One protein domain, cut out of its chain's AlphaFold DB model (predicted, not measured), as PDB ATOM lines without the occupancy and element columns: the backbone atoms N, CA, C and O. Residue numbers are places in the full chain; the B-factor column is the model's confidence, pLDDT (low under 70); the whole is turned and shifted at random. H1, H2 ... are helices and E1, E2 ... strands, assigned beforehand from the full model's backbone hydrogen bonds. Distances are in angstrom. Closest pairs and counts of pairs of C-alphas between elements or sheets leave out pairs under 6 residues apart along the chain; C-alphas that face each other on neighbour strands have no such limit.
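Overview. This is residues 3 to 84 of the 96 residues of the protein "Putative lipase" of Rhodococcus opacus (strain B4) (UniProt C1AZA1). Five short helices form an elongated, zigzag chain of contacts, in the order H1, H5, H4, H3, H2, and at the H1 end a ribbon of two parallel strands, E1 and E2, stands away from H3, H4 and H5. H2 and H3 make the opposite end, while the long link from E1 to H2 runs from the ribbon towards that end. The printed part has 82 residues with five named helices and two named strands, in the order H1, E1, H2, H3, H4, H5, E2; the class is mixed, helices and strands, and the sheet's order is E1, E2, parallel. The whole is only just loose, close to compact, with a radius of gyration of the C-alphas of 14.4 A, and spans 43 by 28 by 20 A.

Arrangement. H1, residues 3 to 8, touches H5, residues 62 to 67, about perpendicular at 87 degrees; their closest C-alphas, of Tyr 4 and Thr 67, are 5.0 A apart. E1, residues 17 to 21, is the parallel neighbour of E2, residues 78 to 82, at 10 degrees, with N 18 and O 78 at 2.8 A and N 80 and O 18 at 2.9 A, both within hydrogen-bond range. H2, residues 33 to 39, and H3, residues 41 to 50, touch only at the corner, and only just, with 3 pairs of C-alphas within 8 A; the closest, of Ala 38 and Lys 44, are 5.0 A apart. H3 touches H4, residues 52 to 57, at a steep tilt of 65 degrees, opposite ways; the closest C-alphas, of Gly 48 and Asp 55, are 5.4 A apart. H4 and H5 touch only at the corner, at a steep tilt of 51 degrees, the same way; their closest C-alphas, of Asp 56 and Phe 63, are 5.3 A apart. E1, the helices H2 to H5 and E2 form a strand-helix-strand unit, two parallel neighbour strands with helices between them along the chain. E1 is apart from H3, H4 and H5. Every O i to N i+4 pair is within hydrogen-bond range in H1, H2, H4 and H5; in H3 it is 5 of 6.

Along the chain. H1 begins at C-alpha 3, (41.150, -35.879, -17.134), and measures 8.2 A from first to last C-alpha. E1 measures 13.4 A, H2 9.7 A, H3 14.3 A, H4 8.6 A and H5 8.5 A. H3 ends at C-alpha 50, (22.318, -42.663, -2.644). E2 measures 13.8 A and ends at C-alpha 82, (46.665, -24.957, -8.033).

Size, cuts and confidence. The two C-alphas farthest apart, of Glu 42 and Gly 76, are 43.2 A from each other. The printed part has no cut. The link from E1 to H2, 11 residues, is long. The mean pLDDT of the printed part is 83.2; it is under 70 at residues 29 to 39, 41, 43 to 45 and 47 to 48.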
ATOM      1  N   LEU A   3      40.113 -34.935 -16.715       93.75
ATOM      2  CA  LEU A   3      41.150 -35.879 -17.134       93.75
ATOM      3  C   LEU A   3      40.566 -37.117 -17.816       93.75
ATOM      4  O   LEU A   3      41.112 -37.544 -18.820       93.75
ATOM      5  N   TYR A   4      39.421 -37.639 -17.364       94.12
ATOM      6  CA  TYR A   4      38.773 -38.777 -18.028       94.12
ATOM      7  C   TYR A   4      38.347 -38.425 -19.461       94.12
ATOM      8  O   TYR A   4      38.545 -39.205 -20.387       94.12
ATOM      9  N   PHE A   5      37.828 -37.210 -19.673       95.50
ATOM     10  CA  PHE A   5      37.472 -36.743 -21.012       95.50
ATOM     11  C   PHE A   5      38.694 -36.647 -21.934       95.50
ATOM     12  O   PHE A   5      38.650 -37.126 -23.067       95.50
ATOM     13  N   ILE A   6      39.786 -36.063 -21.438       96.44
ATOM     14  CA  ILE A   6      41.039 -35.938 -22.189       96.44
ATOM     15  C   ILE A   6      41.633 -37.320 -22.489       96.44
ATOM     16  O   ILE A   6      42.006 -37.580 -23.630       96.44
ATOM     17  N   ASN A   7      41.657 -38.207 -21.494       95.12
ATOM     18  CA  ASN A   7      42.390 -39.468 -21.540       95.12
ATOM     19  C   ASN A   7      41.657 -40.593 -22.273       95.12
ATOM     20  O   ASN A   7      42.333 -41.431 -22.865       95.12
ATOM     21  N   HIS A   8      40.318 -40.612 -22.223       95.19
ATOM     22  CA  HIS A   8      39.508 -41.757 -22.670       95.19
ATOM     23  C   HIS A   8      38.386 -41.403 -23.645       95.19
ATOM     24  O   HIS A   8      37.898 -42.278 -24.355       95.19
ATOM     25  N   LEU A   9      37.978 -40.133 -23.732       96.56
ATOM     26  CA  LEU A   9      36.849 -39.705 -24.575       96.56
ATOM     27  C   LEU A   9      37.280 -38.804 -25.748       96.56
ATOM     28  O   LEU A   9      36.476 -38.042 -26.289       96.56
ATOM     29  N   GLY A  10      38.558 -38.879 -26.136       95.12
ATOM     30  CA  GLY A  10      39.121 -38.144 -27.275       95.12
ATOM     31  C   GLY A  10      39.304 -36.641 -27.038       95.12
ATOM     32  O   GLY A  10      39.451 -35.877 -27.998       95.12
ATOM     33  N   GLY A  11      39.280 -36.196 -25.779       96.44
ATOM     34  CA  GLY A  11      39.445 -34.791 -25.417       96.44
ATOM     35  C   GLY A  11      40.834 -34.228 -25.727       96.44
ATOM     36  O   GLY A  11      40.946 -33.018 -25.904       96.44
ATOM     37  N   GLU A  12      41.863 -35.069 -25.871       95.31
ATOM     38  CA  GLU A  12      43.218 -34.642 -26.268       95.31
ATOM     39  C   GLU A  12      43.244 -33.822 -27.570       95.31
ATOM     40  O   GLU A  12      44.000 -32.869 -27.689       95.31
ATOM     41  N   SER A  13      42.354 -34.122 -28.520       96.19
ATOM     42  CA  SER A  13      42.258 -33.396 -29.798       96.19
ATOM     43  C   SER A  13      41.479 -32.079 -29.707       96.19
ATOM     44  O   SER A  13      41.377 -31.343 -30.689       96.19
ATOM     45  N   LYS A  14      40.874 -31.796 -28.548       97.31
ATOM     46  CA  LYS A  14      39.901 -30.712 -28.352       97.31
ATOM     47  C   LYS A  14      40.331 -29.694 -27.304       97.31
ATOM     48  O   LYS A  14      39.741 -28.619 -27.237       97.31
ATOM     49  N   ILE A  15      41.309 -30.034 -26.471       96.94
ATOM     50  CA  ILE A  15      41.734 -29.229 -25.329       96.94
ATOM     51  C   ILE A  15      43.192 -28.827 -25.520       96.94
ATOM     52  O   ILE A  15      44.055 -29.688 -25.589       96.94
ATOM     53  N   GLY A  16      43.466 -27.521 -25.564       96.94
ATOM     54  CA  GLY A  16      44.840 -27.002 -25.567       96.94
ATOM     55  C   GLY A  16      45.439 -26.879 -24.163       96.94
ATOM     56  O   GLY A  16      46.620 -27.146 -23.970       96.94
ATOM     57  N   THR A  17      44.619 -26.536 -23.163       97.44
ATOM     58  CA  THR A  17      45.073 -26.326 -21.780       97.44
ATOM     59  C   THR A  17      44.021 -26.813 -20.783       97.44
ATOM     60  O   THR A  17      42.836 -26.505 -20.915       97.44
ATOM     61  N   MET A  18      44.457 -27.531 -19.751       95.44
ATOM     62  CA  MET A  18      43.666 -27.922 -18.587       95.44
ATOM     63  C   MET A  18      44.203 -27.211 -17.342       95.44
ATOM     64  O   MET A  18      45.366 -27.371 -16.971       95.44
ATOM     65  N   ILE A  19      43.344 -26.426 -16.687       95.25
ATOM     66  CA  ILE A  19      43.662 -25.742 -15.428       95.25
ATOM     67  C   ILE A  19      42.744 -26.289 -14.334       95.25
ATOM     68  O   ILE A  19      41.523 -26.165 -14.424       95.25
ATOM     69  N   GLY A  20      43.327 -26.903 -13.305       91.44
ATOM     70  CA  GLY A  20      42.606 -27.426 -12.145       91.44
ATOM     71  C   GLY A  20      42.883 -26.615 -10.880       91.44
ATOM     72  O   GLY A  20      44.039 -26.388 -10.537       91.44
ATOM     73  N   VAL A  21      41.843 -26.231 -10.142       90.94
ATOM     74  CA  VAL A  21      41.970 -25.661  -8.788       90.94
ATOM     75  C   VAL A  21      41.424 -26.679  -7.800       90.94
ATOM     76  O   VAL A  21      40.279 -27.100  -7.948       90.94
ATOM     77  N   ALA A  22      42.259 -27.113  -6.855       87.75
ATOM     78  CA  ALA A  22      42.003 -28.272  -5.999       87.75
ATOM     79  C   ALA A  22      41.445 -29.482  -6.787       87.75
ATOM     80  O   ALA A  22      40.400 -30.032  -6.432       87.75
ATOM     81  N   PRO A  23      42.074 -29.887  -7.911       86.88
ATOM     82  CA  PRO A  23      41.521 -30.959  -8.718       86.88
ATOM     83  C   PRO A  23      41.606 -32.283  -7.950       86.88
ATOM     84  O   PRO A  23      42.670 -32.663  -7.462       86.88
ATOM     85  N   ALA A  24      40.500 -33.026  -7.908       82.06
ATOM     86  CA  ALA A  24      40.434 -34.376  -7.344       82.06
ATOM     87  C   ALA A  24      41.085 -35.418  -8.277       82.06
ATOM     88  O   ALA A  24      40.509 -36.465  -8.565       82.06
ATOM     89  N   THR A  25      42.278 -35.113  -8.791       80.69
ATOM     90  CA  THR A  25      43.018 -35.935  -9.756       80.69
ATOM     91  C   THR A  25      43.256 -37.347  -9.219       80.69
ATOM     92  O   THR A  25      43.071 -38.311  -9.948       80.69
ATOM     93  N   ASN A  26      43.569 -37.483  -7.928       80.75
ATOM     94  CA  ASN A  26      43.745 -38.783  -7.264       80.75
ATOM     95  C   ASN A  26      42.507 -39.223  -6.470       80.75
ATOM     96  O   ASN A  26      42.594 -40.103  -5.615       80.75
ATOM     97  N   GLY A  27      41.361 -38.598  -6.733       78.00
ATOM     98  CA  GLY A  27      40.136 -38.772  -5.970       78.00
ATOM     99  C   GLY A  27      40.052 -37.903  -4.713       78.00
ATOM    100  O   GLY A  27      40.930 -37.097  -4.382       78.00
ATOM    101  N   ILE A  28      38.922 -38.054  -4.038       78.00
ATOM    102  CA  ILE A  28      38.513 -37.331  -2.838       78.00
ATOM    103  C   ILE A  28      38.718 -38.261  -1.644       78.00
ATOM    104  O   ILE A  28      38.324 -39.427  -1.685       78.00
ATOM    105  N   SER A  29      39.319 -37.739  -0.576       67.88
ATOM    106  CA  SER A  29      39.450 -38.451   0.699       67.88
ATOM    107  C   SER A  29      38.570 -37.841   1.796       67.88
ATOM    108  O   SER A  29      38.167 -38.569   2.705       67.88
ATOM    109  N   ALA A  30      38.244 -36.540   1.704       64.19
ATOM    110  CA  ALA A  30      37.444 -35.764   2.658       64.19
ATOM    111  C   ALA A  30      37.813 -36.062   4.117       64.19
ATOM    112  O   ALA A  30      37.077 -36.738   4.827       64.19
ATOM    113  N   TYR A  31      38.979 -35.590   4.562       57.59
ATOM    114  CA  TYR A  31      39.577 -35.882   5.872       57.59
ATOM    115  C   TYR A  31      39.856 -37.375   6.115       57.59
ATOM    116  O   TYR A  31      39.922 -37.827   7.255       57.59
ATOM    117  N   GLY A  32      39.956 -38.177   5.053       58.34
ATOM    118  CA  GLY A  32      39.970 -39.634   5.175       58.34
ATOM    119  C   GLY A  32      38.635 -40.227   5.644       58.34
ATOM    120  O   GLY A  32      38.560 -41.439   5.810       58.34
ATOM    121  N   MET A  33      37.574 -39.425   5.814       62.31
ATOM    122  CA  MET A  33      36.229 -39.896   6.162       62.31
ATOM    123  C   MET A  33      35.661 -40.779   5.053       62.31
ATOM    124  O   MET A  33      35.068 -41.813   5.341       62.31
ATOM    125  N   LEU A  34      35.887 -40.427   3.783       60.88
ATOM    126  CA  LEU A  34      35.473 -41.287   2.671       60.88
ATOM    127  C   LEU A  34      36.308 -42.566   2.607       60.88
ATOM    128  O   LEU A  34      35.759 -43.623   2.329       60.88
ATOM    129  N   ASN A  35      37.597 -42.510   2.954       60.00
ATOM    130  CA  ASN A  35      38.429 -43.714   3.060       60.00
ATOM    131  C   ASN A  35      37.974 -44.614   4.226       60.00
ATOM    132  O   ASN A  35      37.943 -45.835   4.090       60.00
ATOM    133  N   PHE A  36      37.577 -44.023   5.357       62.81
ATOM    134  CA  PHE A  36      37.011 -44.729   6.507       62.81
ATOM    135  C   PHE A  36      35.663 -45.376   6.170       62.81
ATOM    136  O   PHE A  36      35.459 -46.552   6.468       62.81
ATOM    137  N   LEU A  37      34.766 -44.644   5.501       61.88
ATOM    138  CA  LEU A  37      33.503 -45.185   4.997       61.88
ATOM    139  C   LEU A  37      33.756 -46.290   3.967       61.88
ATOM    140  O   LEU A  37      33.141 -47.343   4.064       61.88
ATOM    141  N   ALA A  38      34.719 -46.119   3.057       59.34
ATOM    142  CA  ALA A  38      35.083 -47.126   2.064       59.34
ATOM    143  C   ALA A  38      35.659 -48.418   2.672       59.34
ATOM    144  O   ALA A  38      35.470 -49.492   2.098       59.34
ATOM    145  N   ALA A  39      36.321 -48.334   3.830       64.69
ATOM    146  CA  ALA A  39      36.780 -49.497   4.591       64.69
ATOM    147  C   ALA A  39      35.628 -50.269   5.269       64.69
ATOM    148  O   ALA A  39      35.781 -51.451   5.574       64.69
ATOM    149  N   HIS A  40      34.466 -49.635   5.463       71.50
ATOM    150  CA  HIS A  40      33.260 -50.242   6.026       71.50
ATOM    151  C   HIS A  40      32.231 -50.473   4.919       71.50
ATOM    152  O   HIS A  40      31.378 -49.628   4.656       71.50
ATOM    153  N   ARG A  41      32.314 -51.643   4.275       68.94
ATOM    154  CA  ARG A  41      31.561 -51.981   3.054       68.94
ATOM    155  C   ARG A  41      30.062 -51.641   3.138       68.94
ATOM    156  O   ARG A  41      29.539 -51.029   2.224       68.94
ATOM    157  N   GLU A  42      29.410 -51.924   4.263       72.94
ATOM    158  CA  GLU A  42      27.982 -51.628   4.479       72.94
ATOM    159  C   GLU A  42      27.660 -50.120   4.477       72.94
ATOM    160  O   GLU A  42      26.663 -49.694   3.897       72.94
ATOM    161  N   ALA A  43      28.514 -49.297   5.094       64.81
ATOM    162  CA  ALA A  43      28.347 -47.845   5.129       64.81
ATOM    163  C   ALA A  43      28.699 -47.204   3.779       64.81
ATOM    164  O   ALA A  43      28.027 -46.267   3.346       64.81
ATOM    165  N   LYS A  44      29.721 -47.736   3.097       67.06
ATOM    166  CA  LYS A  44      30.071 -47.352   1.729       67.06
ATOM    167  C   LYS A  44      28.910 -47.606   0.774       67.06
ATOM    168  O   LYS A  44      28.481 -46.679   0.100       67.06
ATOM    169  N   ASP A  45      28.375 -48.825   0.768       69.75
ATOM    170  CA  ASP A  45      27.307 -49.237  -0.144       69.75
ATOM    171  C   ASP A  45      26.025 -48.420   0.110       69.75
ATOM    172  O   ASP A  45      25.356 -47.985  -0.831       69.75
ATOM    173  N   ALA A  46      25.716 -48.115   1.376       71.00
ATOM    174  CA  ALA A  46      24.596 -47.245   1.731       71.00
ATOM    175  C   ALA A  46      24.761 -45.813   1.187       71.00
ATOM    176  O   ALA A  46      23.816 -45.263   0.627       71.00
ATOM    177  N   VAL A  47      25.947 -45.210   1.301       67.12
ATOM    178  CA  VAL A  47      26.199 -43.847   0.799       67.12
ATOM    179  C   VAL A  47      26.323 -43.817  -0.727       67.12
ATOM    180  O   VAL A  47      25.732 -42.945  -1.362       67.12
ATOM    181  N   GLY A  48      27.035 -44.772  -1.326       65.94
ATOM    182  CA  GLY A  48      27.235 -44.887  -2.773       65.94
ATOM    183  C   GLY A  48      25.937 -45.150  -3.536       65.94
ATOM    184  O   GLY A  48      25.704 -44.556  -4.586       65.94
ATOM    185  N   SER A  49      25.019 -45.934  -2.955       70.06
ATOM    186  CA  SER A  49      23.688 -46.160  -3.540       70.06
ATOM    187  C   SER A  49      22.819 -44.897  -3.602       70.06
ATOM    188  O   SER A  49      21.959 -44.784  -4.475       70.06
ATOM    189  N   VAL A  50      23.053 -43.935  -2.703       71.94
ATOM    190  CA  VAL A  50      22.318 -42.663  -2.644       71.94
ATOM    191  C   VAL A  50      23.043 -41.564  -3.426       71.94
ATOM    192  O   VAL A  50      22.397 -40.706  -4.026       71.94
ATOM    193  N   ILE A  51      24.379 -41.585  -3.449       75.31
ATOM    194  CA  ILE A  51      25.222 -40.590  -4.120       75.31
ATOM    195  C   ILE A  51      26.309 -41.315  -4.937       75.31
ATOM    196  O   ILE A  51      27.448 -41.421  -4.482       75.31
ATOM    197  N   PRO A  52      26.010 -41.760  -6.173       76.25
ATOM    198  CA  PRO A  52      26.945 -42.544  -6.995       76.25
ATOM    199  C   PRO A  52      28.299 -41.862  -7.240       76.25
ATOM    200  O   PRO A  52      29.336 -42.514  -7.323       76.25
ATOM    201  N   ALA A  53      28.317 -40.526  -7.275       76.81
ATOM    202  CA  ALA A  53      29.543 -39.744  -7.420       76.81
ATOM    203  C   ALA A  53      30.544 -39.944  -6.264       76.81
ATOM    204  O   ALA A  53      31.724 -39.639  -6.429       76.81
ATOM    205  N   VAL A  54      30.099 -40.443  -5.103       74.62
ATOM    206  CA  VAL A  54      30.985 -40.812  -3.992       74.62
ATOM    207  C   VAL A  54      31.800 -42.048  -4.353       74.62
ATOM    208  O   VAL A  54      33.012 -42.041  -4.147       74.62
ATOM    209  N   ASP A  55      31.185 -43.072  -4.946       78.75
ATOM    210  CA  ASP A  55      31.902 -44.285  -5.349       78.75
ATOM    211  C   ASP A  55      32.914 -43.994  -6.455       78.75
ATOM    212  O   ASP A  55      34.070 -44.404  -6.346       78.75
ATOM    213  N   ASP A  56      32.522 -43.216  -7.464       83.44
ATOM    214  CA  ASP A  56      33.419 -42.836  -8.558       83.44
ATOM    215  C   ASP A  56      34.514 -41.865  -8.100       83.44
ATOM    216  O   ASP A  56      35.655 -41.956  -8.549       83.44
ATOM    217  N   GLY A  57      34.186 -40.931  -7.206       79.06
ATOM    218  CA  GLY A  57      35.086 -39.869  -6.757       79.06
ATOM    219  C   GLY A  57      36.054 -40.272  -5.646       79.06
ATOM    220  O   GLY A  57      37.026 -39.552  -5.423       79.06
ATOM    221  N   THR A  58      35.816 -41.385  -4.946       82.50
ATOM    222  CA  THR A  58      36.676 -41.845  -3.843       82.50
ATOM    223  C   THR A  58      38.079 -42.184  -4.349       82.50
ATOM    224  O   THR A  58      38.249 -42.808  -5.398       82.50
ATOM    225  N   ALA A  59      39.108 -41.786  -3.599       82.50
ATOM    226  CA  ALA A  59      40.488 -42.146  -3.914       82.50
ATOM    227  C   ALA A  59      40.658 -43.673  -4.037       82.50
ATOM    228  O   ALA A  59      40.243 -44.434  -3.164       82.50
ATOM    229  N   GLY A  60      41.264 -44.130  -5.137       81.62
ATOM    230  CA  GLY A  60      41.425 -45.561  -5.429       81.62
ATOM    231  C   GLY A  60      40.169 -46.267  -5.962       81.62
ATOM    232  O   GLY A  60      40.177 -47.492  -6.071       81.62
ATOM    233  N   SER A  61      39.100 -45.537  -6.297       85.88
ATOM    234  CA  SER A  61      37.960 -46.101  -7.027       85.88
ATOM    235  C   SER A  61      38.374 -46.627  -8.404       85.88
ATOM    236  O   SER A  61      39.366 -46.184  -8.986       85.88
ATOM    237  N   ALA A  62      37.564 -47.529  -8.970       90.00
ATOM    238  CA  ALA A  62      37.789 -48.033 -10.324       90.00
ATOM    239  C   ALA A  62      37.842 -46.892 -11.353       90.00
ATOM    240  O   ALA A  62      38.738 -46.877 -12.192       90.00
ATOM    241  N   PHE A  63      36.958 -45.898 -11.229       90.38
ATOM    242  CA  PHE A  63      36.919 -44.736 -12.114       90.38
ATOM    243  C   PHE A  63      38.184 -43.863 -12.010       90.38
ATOM    244  O   PHE A  63      38.753 -43.462 -13.031       90.38
ATOM    245  N   VAL A  64      38.670 -43.580 -10.794       89.50
ATOM    246  CA  VAL A  64      39.920 -42.821 -10.584       89.50
ATOM    247  C   VAL A  64      41.120 -43.605 -11.118       89.50
ATOM    248  O   VAL A  64      41.963 -43.038 -11.814       89.50
ATOM    249  N   THR A  65      41.184 -44.913 -10.852       91.12
ATOM    250  CA  THR A  65      42.244 -45.786 -11.370       91.12
ATOM    251  C   THR A  65      42.232 -45.845 -12.894       91.12
ATOM    252  O   THR A  65      43.284 -45.686 -13.510       91.12
ATOM    253  N   GLU A  66      41.065 -46.029 -13.513       93.50
ATOM    254  CA  GLU A  66      40.897 -46.030 -14.968       93.50
ATOM    255  C   GLU A  66      41.339 -44.693 -15.568       93.50
ATOM    256  O   GLU A  66      42.122 -44.675 -16.515       93.50
ATOM    257  N   THR A  67      40.934 -43.567 -14.970       92.31
ATOM    258  CA  THR A  67      41.321 -42.219 -15.423       92.31
ATOM    259  C   THR A  67      42.840 -42.059 -15.561       92.31
ATOM    260  O   THR A  67      43.299 -41.430 -16.516       92.31
ATOM    261  N   GLY A  68      43.619 -42.632 -14.637       90.25
ATOM    262  CA  GLY A  68      45.083 -42.555 -14.625       90.25
ATOM    263  C   GLY A  68      45.809 -43.586 -15.500       90.25
ATOM    264  O   GLY A  68      47.040 -43.538 -15.590       90.25
ATOM    265  N   GLN A  69      45.100 -44.520 -16.144       92.12
ATOM    266  CA  GLN A  69      45.730 -45.520 -17.010       92.12
ATOM    267  C   GLN A  69      46.457 -44.858 -18.191       92.12
ATOM    268  O   GLN A  69      45.946 -43.954 -18.855       92.12
ATOM    269  N   GLY A  70      47.687 -45.314 -18.444       90.25
ATOM    270  CA  GLY A  70      48.563 -44.719 -19.459       90.25
ATOM    271  C   GLY A  70      49.162 -43.361 -19.062       90.25
ATOM    272  O   GLY A  70      49.784 -42.715 -19.899       90.25
ATOM    273  N   GLY A  71      49.005 -42.938 -17.803       91.06
ATOM    274  CA  GLY A  71      49.499 -41.662 -17.286       91.06
ATOM    275  C   GLY A  71      48.434 -40.564 -17.274       91.06
ATOM    276  O   GLY A  71      47.432 -40.627 -17.986       91.06
ATOM    277  N   MET A  72      48.668 -39.537 -16.452       89.50
ATOM    278  CA  MET A  72      47.705 -38.453 -16.205       89.50
ATOM    279  C   MET A  72      47.625 -37.400 -17.311       89.50
ATOM    280  O   MET A  72      46.678 -36.618 -17.333       89.50
ATOM    281  N   THR A  73      48.602 -37.363 -18.212       93.62
ATOM    282  CA  THR A  73      48.710 -36.341 -19.254       93.62
ATOM    283  C   THR A  73      48.649 -36.955 -20.647       93.62
ATOM    284  O   THR A  73      48.879 -38.154 -20.838       93.62
ATOM    285  N   ARG A  74      48.321 -36.122 -21.635       95.06
ATOM    286  CA  ARG A  74      48.371 -36.459 -23.059       95.06
ATOM    287  C   ARG A  74      49.246 -35.448 -23.807       95.06
ATOM    288  O   ARG A  74      49.281 -34.278 -23.415       95.06
ATOM    289  N   PRO A  75      49.979 -35.876 -24.851       95.00
ATOM    290  CA  PRO A  75      50.748 -34.960 -25.685       95.00
ATOM    291  C   PRO A  75      49.863 -33.861 -26.283       95.00
ATOM    292  O   PRO A  75      48.720 -34.114 -26.649       95.00
ATOM    293  N   GLY A  76      50.402 -32.647 -26.411       95.19
ATOM    294  CA  GLY A  76      49.685 -31.519 -27.018       95.19
ATOM    295  C   GLY A  76      48.704 -30.789 -26.095       95.19
ATOM    296  O   GLY A  76      48.121 -29.800 -26.527       95.19
ATOM    297  N   VAL A  77      48.565 -31.223 -24.837       97.50
ATOM    298  CA  VAL A  77      47.764 -30.537 -23.815       97.50
ATOM    299  C   VAL A  77      48.683 -29.957 -22.741       97.50
ATOM    300  O   VAL A  77      49.543 -30.649 -22.196       97.50
ATOM    301  N   GLU A  78      48.493 -28.685 -22.411       97.44
ATOM    302  CA  GLU A  78      49.165 -28.028 -21.292       97.44
ATOM    303  C   GLU A  78      48.378 -28.227 -19.993       97.44
ATOM    304  O   GLU A  78      47.150 -28.157 -19.985       97.44
ATOM    305  N   TYR A  79      49.071 -28.444 -18.874       95.19
ATOM    306  CA  TYR A  79      48.434 -28.715 -17.585       95.19
ATOM    307  C   TYR A  79      48.956 -27.771 -16.508       95.19
ATOM    308  O   TYR A  79      50.163 -27.648 -16.311       95.19
ATOM    309  N   ALA A  80      48.038 -27.157 -15.763       93.94
ATOM    310  CA  ALA A  80      48.350 -26.389 -14.567       93.94
ATOM    311  C   ALA A  80      47.404 -26.777 -13.431       93.94
ATOM    312  O   ALA A  80      46.190 -26.874 -13.615       93.94
ATOM    313  N   THR A  81      47.950 -26.971 -12.233       91.31
ATOM    314  CA  THR A  81      47.151 -27.252 -11.039       91.31
ATOM    315  C   THR A  81      47.518 -26.304  -9.915       91.31
ATOM    316  O   THR A  81      48.698 -26.119  -9.624       91.31
ATOM    317  N   VAL A  82      46.509 -25.745  -9.256       90.62
ATOM    318  CA  VAL A  82      46.665 -24.957  -8.033       90.62
ATOM    319  C   VAL A  82      46.060 -25.748  -6.886       90.62
ATOM    320  O   VAL A  82      44.868 -26.052  -6.900       90.62
ATOM    321  N   SER A  83      46.881 -26.070  -5.894       87.62
ATOM    322  CA  SER A  83      46.507 -26.913  -4.757       87.62
ATOM    323  C   SER A  83      46.905 -26.231  -3.451       87.62
ATOM    324  O   SER A  83      47.888 -25.492  -3.413       87.62
ATOM    325  N   SER A  84      46.168 -26.497  -2.373       84.94
ATOM    326  CA  SER A  84      46.509 -26.013  -1.033       84.94
ATOM    327  C   SER A  84      46.969 -27.167  -0.154       84.94
ATOM    328  O   SER A  84      46.302 -28.193  -0.093       84.94
TER     329      SER A  84